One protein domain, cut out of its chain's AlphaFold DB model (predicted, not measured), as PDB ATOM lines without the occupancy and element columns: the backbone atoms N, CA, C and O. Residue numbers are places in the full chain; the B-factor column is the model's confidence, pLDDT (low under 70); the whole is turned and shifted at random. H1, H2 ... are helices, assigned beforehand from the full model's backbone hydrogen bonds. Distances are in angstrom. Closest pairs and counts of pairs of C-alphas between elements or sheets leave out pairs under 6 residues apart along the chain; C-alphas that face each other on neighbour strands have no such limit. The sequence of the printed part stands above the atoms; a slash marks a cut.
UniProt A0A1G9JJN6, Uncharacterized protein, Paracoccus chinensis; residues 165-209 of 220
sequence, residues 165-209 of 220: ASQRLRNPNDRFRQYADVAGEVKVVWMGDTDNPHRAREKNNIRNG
ATOM      1  N   ALA A 165       9.610  -8.313 -29.474       88.25
ATOM      2  CA  ALA A 165       8.216  -7.927 -29.277       88.25
ATOM      3  C   ALA A 165       7.535  -7.506 -30.594       88.25
ATOM      4  O   ALA A 165       6.415  -7.927 -30.873       88.25
ATOM      5  N   SER A 166       8.223  -6.733 -31.444       89.25
ATOM      6  CA  SER A 166       7.682  -6.312 -32.746       89.25
ATOM      7  C   SER A 166       7.475  -7.474 -33.724       89.25
ATOM      8  O   SER A 166       6.534  -7.459 -34.516       89.25
ATOM      9  N   GLN A 167       8.350  -8.484 -33.687       89.62
ATOM     10  CA  GLN A 167       8.259  -9.655 -34.554       89.62
ATOM     11  C   GLN A 167       7.110 -10.562 -34.119       89.62
ATOM     12  O   GLN A 167       6.338 -11.027 -34.959       89.62
ATOM     13  N   ARG A 168       6.918 -10.703 -32.805       90.25
ATOM     14  CA  ARG A 168       5.844 -11.509 -32.221       90.25
ATOM     15  C   ARG A 168       4.446 -10.952 -32.451       90.25
ATOM     16  O   ARG A 168       3.511 -11.736 -32.577       90.25
ATOM     17  N   LEU A 169       4.313  -9.633 -32.617       90.06
ATOM     18  CA  LEU A 169       3.063  -9.016 -33.082       90.06
ATOM     19  C   LEU A 169       2.652  -9.494 -34.486       90.06
ATOM     20  O   LEU A 169       1.465  -9.518 -34.792       90.06
ATOM     21  N   ARG A 170       3.614  -9.875 -35.341       88.94
ATOM     22  CA  ARG A 170       3.344 -10.422 -36.682       88.94
ATOM     23  C   ARG A 170       3.172 -11.939 -36.657       88.94
ATOM     24  O   ARG A 170       2.319 -12.465 -37.365       88.94
ATOM     25  N   ASN A 171       3.995 -12.636 -35.881       91.38
ATOM     26  CA  ASN A 171       3.902 -14.078 -35.689       91.38
ATOM     27  C   ASN A 171       4.295 -14.436 -34.247       91.38
ATOM     28  O   ASN A 171       5.478 -14.340 -33.920       91.38
ATOM     29  N   PRO A 172       3.361 -14.922 -33.409       93.12
ATOM     30  CA  PRO A 172       3.636 -15.263 -32.011       93.12
ATOM     31  C   PRO A 172       4.793 -16.256 -31.804       93.12
ATOM     32  O   PRO A 172       5.423 -16.258 -30.742       93.12
ATOM     33  N   ASN A 173       5.083 -17.078 -32.820       94.00
ATOM     34  CA  ASN A 173       6.123 -18.105 -32.806       94.00
ATOM     35  C   ASN A 173       7.464 -17.646 -33.410       94.00
ATOM     36  O   ASN A 173       8.394 -18.450 -33.479       94.00
ATOM     37  N   ASP A 174       7.588 -16.392 -33.862       90.81
ATOM     38  CA  ASP A 174       8.873 -15.844 -34.310       90.81
ATOM     39  C   ASP A 174       9.830 -15.707 -33.113       90.81
ATOM     40  O   ASP A 174       9.475 -15.151 -32.073       90.81
ATOM     41  N   ARG A 175      11.038 -16.261 -33.259       88.38
ATOM     42  CA  ARG A 175      12.104 -16.282 -32.244       88.38
ATOM     43  C   ARG A 175      13.395 -15.631 -32.720       88.38
ATOM     44  O   ARG A 175      14.399 -15.680 -32.012       88.38
ATOM     45  N   PHE A 176      13.400 -15.036 -33.913       84.75
ATOM     46  CA  PHE A 176      14.622 -14.560 -34.557       84.75
ATOM     47  C   PHE A 176      15.378 -13.517 -33.718       84.75
ATOM     48  O   PHE A 176      16.605 -13.461 -33.769       84.75
ATOM     49  N   ARG A 177      14.671 -12.715 -32.910       84.06
ATOM     50  CA  ARG A 177      15.259 -11.677 -32.047       84.06
ATOM     51  C   ARG A 177      15.120 -11.894 -30.547       84.06
ATOM     52  O   ARG A 177      15.377 -10.960 -29.794       84.06
ATOM     53  N   GLN A 178      14.811 -13.108 -30.102       88.12
ATOM     54  CA  GLN A 178      14.572 -13.407 -28.682       88.12
ATOM     55  C   GLN A 178      15.732 -13.032 -27.735       88.12
ATOM     56  O   GLN A 178      15.504 -12.876 -26.544       88.12
ATOM     57  N   TYR A 179      16.956 -12.898 -28.261       84.94
ATOM     58  CA  TYR A 179      18.155 -12.513 -27.506       84.94
ATOM     59  C   TYR A 179      18.799 -11.222 -28.024       84.94
ATOM     60  O   TYR A 179      19.980 -10.990 -27.790       84.94
ATOM     61  N   ALA A 180      18.072 -10.403 -28.790       81.12
ATOM     62  CA  ALA A 180      18.623  -9.184 -29.390       81.12
ATOM     63  C   ALA A 180      18.970  -8.087 -28.362       81.12
ATOM     64  O   ALA A 180      19.633  -7.118 -28.710       81.12
ATOM     65  N   ASP A 181      18.500  -8.221 -27.125       79.06
ATOM     66  CA  ASP A 181      18.797  -7.364 -25.976       79.06
ATOM     67  C   ASP A 181      20.106  -7.744 -25.264       79.06
ATOM     68  O   ASP A 181      20.801  -6.869 -24.750       79.06
ATOM     69  N   VAL A 182      20.451  -9.036 -25.246       82.56
ATOM     70  CA  VAL A 182      21.678  -9.563 -24.621       82.56
ATOM     71  C   VAL A 182      22.810  -9.723 -25.636       82.56
ATOM     72  O   VAL A 182      23.986  -9.561 -25.303       82.56
ATOM     73  N   ALA A 183      22.480 -10.058 -26.882       73.88
ATOM     74  CA  ALA A 183      23.454 -10.152 -27.953       73.88
ATOM     75  C   ALA A 183      23.948  -8.743 -28.300       73.88
ATOM     76  O   ALA A 183      23.171  -7.888 -28.719       73.88
ATOM     77  N   GLY A 184      25.251  -8.503 -28.127       72.50
ATOM     78  CA  GLY A 184      25.906  -7.304 -28.649       72.50
ATOM     79  C   GLY A 184      25.886  -7.261 -30.184       72.50
ATOM     80  O   GLY A 184      25.071  -7.901 -30.847       72.50
ATOM     81  N   GLU A 185      26.816  -6.528 -30.790       72.81
ATOM     82  CA  GLU A 185      26.927  -6.504 -32.250       72.81
ATOM     83  C   GLU A 185      27.349  -7.882 -32.791       72.81
ATOM     84  O   GLU A 185      28.509  -8.287 -32.696       72.81
ATOM     85  N   VAL A 186      26.399  -8.617 -33.373       68.19
ATOM     86  CA  VAL A 186      26.678  -9.859 -34.098       68.19
ATOM     87  C   VAL A 186      26.917  -9.507 -35.558       68.19
ATOM     88  O   VAL A 186      25.980  -9.288 -36.327       68.19
ATOM     89  N   LYS A 187      28.190  -9.446 -35.951       66.88
ATOM     90  CA  LYS A 187      28.579  -9.233 -37.344       66.88
ATOM     91  C   LYS A 187      28.211 -10.459 -38.182       66.88
ATOM     92  O   LYS A 187      28.878 -11.489 -38.114       66.88
ATOM     93  N   VAL A 188      27.151 -10.344 -38.977       67.88
ATOM     94  CA  VAL A 188      26.741 -11.387 -39.926       67.88
ATOM     95  C   VAL A 188      27.452 -11.146 -41.247       67.88
ATOM     96  O   VAL A 188      27.100 -10.221 -41.972       67.88
ATOM     97  N   VAL A 189      28.443 -11.982 -41.556       69.50
ATOM     98  CA  VAL A 189      29.182 -11.876 -42.814       69.50
ATOM     99  C   VAL A 189      28.513 -12.735 -43.880       69.50
ATOM    100  O   VAL A 189      28.567 -13.963 -43.835       69.50
ATOM    101  N   TRP A 190      27.889 -12.088 -44.861       69.12
ATOM    102  CA  TRP A 190      27.122 -12.783 -45.905       69.12
ATOM    103  C   TRP A 190      27.992 -13.377 -47.024       69.12
ATOM    104  O   TRP A 190      27.530 -14.230 -47.775       69.12
ATOM    105  N   MET A 191      29.252 -12.941 -47.136       57.44
ATOM    106  CA  MET A 191      30.166 -13.273 -48.243       57.44
ATOM    107  C   MET A 191      31.477 -13.938 -47.777       57.44
ATOM    108  O   MET A 191      32.543 -13.714 -48.353       57.44
ATOM    109  N   GLY A 192      31.418 -14.766 -46.731       68.06
ATOM    110  CA  GLY A 192      32.584 -15.481 -46.195       68.06
ATOM    111  C   GLY A 192      33.328 -14.667 -45.135       68.06
ATOM    112  O   GLY A 192      32.738 -14.300 -44.131       68.06
ATOM    113  N   ASP A 193      34.616 -14.378 -45.329       68.25
ATOM    114  CA  ASP A 193      35.440 -13.713 -44.299       68.25
ATOM    115  C   ASP A 193      35.298 -12.179 -44.266       68.25
ATOM    116  O   ASP A 193      35.902 -11.510 -43.424       68.25
ATOM    117  N   THR A 194      34.596 -11.577 -45.231       60.38
ATOM    118  CA  THR A 194      34.473 -10.115 -45.349       60.38
ATOM    119  C   THR A 194      33.125  -9.686 -45.920       60.38
ATOM    120  O   THR A 194      32.707 -10.218 -46.940       60.38
ATOM    121  N   ASP A 195      32.515  -8.640 -45.350       64.19
ATOM    122  CA  ASP A 195      31.294  -7.997 -45.887       64.19
ATOM    123  C   ASP A 195      31.534  -7.153 -47.147       64.19
ATOM    124  O   ASP A 195      30.594  -6.687 -47.784       64.19
ATOM    125  N   ASN A 196      32.796  -6.932 -47.523       67.44
ATOM    126  CA  ASN A 196      33.132  -6.173 -48.719       67.44
ATOM    127  C   ASN A 196      33.257  -7.123 -49.930       67.44
ATOM    128  O   ASN A 196      34.199  -7.926 -49.964       67.44
ATOM    129  N   PRO A 197      32.385  -7.004 -50.951       62.88
ATOM    130  CA  PRO A 197      32.397  -7.888 -52.116       62.88
ATOM    131  C   PRO A 197      33.699  -7.801 -52.931       62.88
ATOM    132  O   PRO A 197      34.095  -8.785 -53.557       62.88
ATOM    133  N   HIS A 198      34.410  -6.668 -52.896       63.25
ATOM    134  CA  HIS A 198      35.703  -6.525 -53.573       63.25
ATOM    135  C   HIS A 198      36.815  -7.306 -52.861       63.25
ATOM    136  O   HIS A 198      37.577  -8.019 -53.512       63.25
ATOM    137  N   ARG A 199      36.855  -7.262 -51.522       64.12
ATOM    138  CA  ARG A 199      37.844  -8.013 -50.728       64.12
ATOM    139  C   ARG A 199      37.621  -9.523 -50.780       64.12
ATOM    140  O   ARG A 199      38.591 -10.280 -50.786       64.12
ATOM    141  N   ALA A 200      36.364  -9.964 -50.847       63.44
ATOM    142  CA  ALA A 200      36.034 -11.380 -51.004       63.44
ATOM    143  C   ALA A 200      36.568 -11.943 -52.338       63.44
ATOM    144  O   ALA A 200      37.123 -13.043 -52.377       63.44
ATOM    145  N   ARG A 201      36.473 -11.161 -53.427       63.88
ATOM    146  CA  ARG A 201      37.015 -11.524 -54.748       63.88
ATOM    147  C   ARG A 201      38.543 -11.583 -54.770       63.88
ATOM    148  O   ARG A 201      39.093 -12.548 -55.291       63.88
ATOM    149  N   GLU A 202      39.224 -10.603 -54.177       65.25
ATOM    150  CA  GLU A 202      40.694 -10.605 -54.085       65.25
ATOM    151  C   GLU A 202      41.223 -11.838 -53.346       65.25
ATOM    152  O   GLU A 202      42.110 -12.525 -53.852       65.25
ATOM    153  N   LYS A 203      40.638 -12.179 -52.191       63.41
ATOM    154  CA  LYS A 203      41.035 -13.368 -51.421       63.41
ATOM    155  C   LYS A 203      40.850 -14.667 -52.207       63.41
ATOM    156  O   LYS A 203      41.729 -15.526 -52.171       63.41
ATOM    157  N   ASN A 204      39.743 -14.807 -52.936       65.50
ATOM    158  CA  ASN A 204      39.494 -15.994 -53.756       65.50
ATOM    159  C   ASN A 204      40.468 -16.103 -54.941       65.50
ATOM    160  O   ASN A 204      40.922 -17.204 -55.246       65.50
ATOM    161  N   ASN A 205      40.865 -14.984 -55.558       65.56
ATOM    162  CA  ASN A 205      41.879 -14.983 -56.622       65.56
ATOM    163  C   ASN A 205      43.275 -15.375 -56.115       65.56
ATOM    164  O   ASN A 205      43.985 -16.113 -56.799       65.56
ATOM    165  N   ILE A 206      43.647 -14.929 -54.911       61.38
ATOM    166  CA  ILE A 206      44.912 -15.304 -54.257       61.38
ATOM    167  C   ILE A 206      44.908 -16.798 -53.901       61.38
ATOM    168  O   ILE A 206      45.901 -17.491 -54.109       61.38
ATOM    169  N   ARG A 207      43.776 -17.316 -53.409       60.56
ATOM    170  CA  ARG A 207      43.628 -18.716 -52.982       60.56
ATOM    171  C   ARG A 207      43.582 -19.711 -54.151       60.56
ATOM    172  O   ARG A 207      44.046 -20.834 -53.992       60.56
ATOM    173  N   ASN A 208      43.087 -19.293 -55.316       63.19
ATOM    174  CA  ASN A 208      43.002 -20.123 -56.526       63.19
ATOM    175  C   ASN A 208      44.232 -20.018 -57.449       63.19
ATOM    176  O   ASN A 208      44.197 -20.524 -58.568       63.19
ATOM    177  N   GLY A 209      45.317 -19.359 -57.022       50.62
ATOM    178  CA  GLY A 209      46.571 -19.317 -57.784       50.62
ATOM    179  C   GLY A 209      46.518 -18.532 -59.104       50.62
ATOM    180  O   GLY A 209      47.431 -18.645 -59.914       50.62
TER     181      GLY A 209
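Overview. This is residues 165 to 209 of the 220 residues of an uncharacterized protein of Paracoccus chinensis (UniProt A0A1G9JJN6). Little regular structure is here: a long, winding strand-free stretch, residues 169 to 196, joins a single short turn of helix, H1, at one end to a longer helix, H2, near the other. The two helices share no core, and residues 179 to 186 stand free between them. The printed part has 45 residues with two named helices, H1 then H2, and no named strand; the class is all helix, though only 15 residues are in named elements. It is extended, a rod of 50 by 20 by 13 A, with a radius of gyration of the C-alphas of 17.1 A.

Arrangement. Start at H1, residues 165 to 168, and go on to H2, residues 197 to 207: the two are apart, joined by a long link of 28 residues. In H2 each O i to N i+4 pair is within hydrogen-bond range; H1 is too short for such a pair.

Along the chain. Find C-alpha 165 at (8.216, -7.927, -29.277), where H1 begins. H2 runs 15.6 A to C-alpha 207 at (43.628, -18.716, -52.982).

Size, cuts and confidence. The C-alphas of Leu 169 and Gly 209, the two farthest apart, are 51.1 A apart. The printed part has no cut; pLDDT is under 70 at residues 186 to 209.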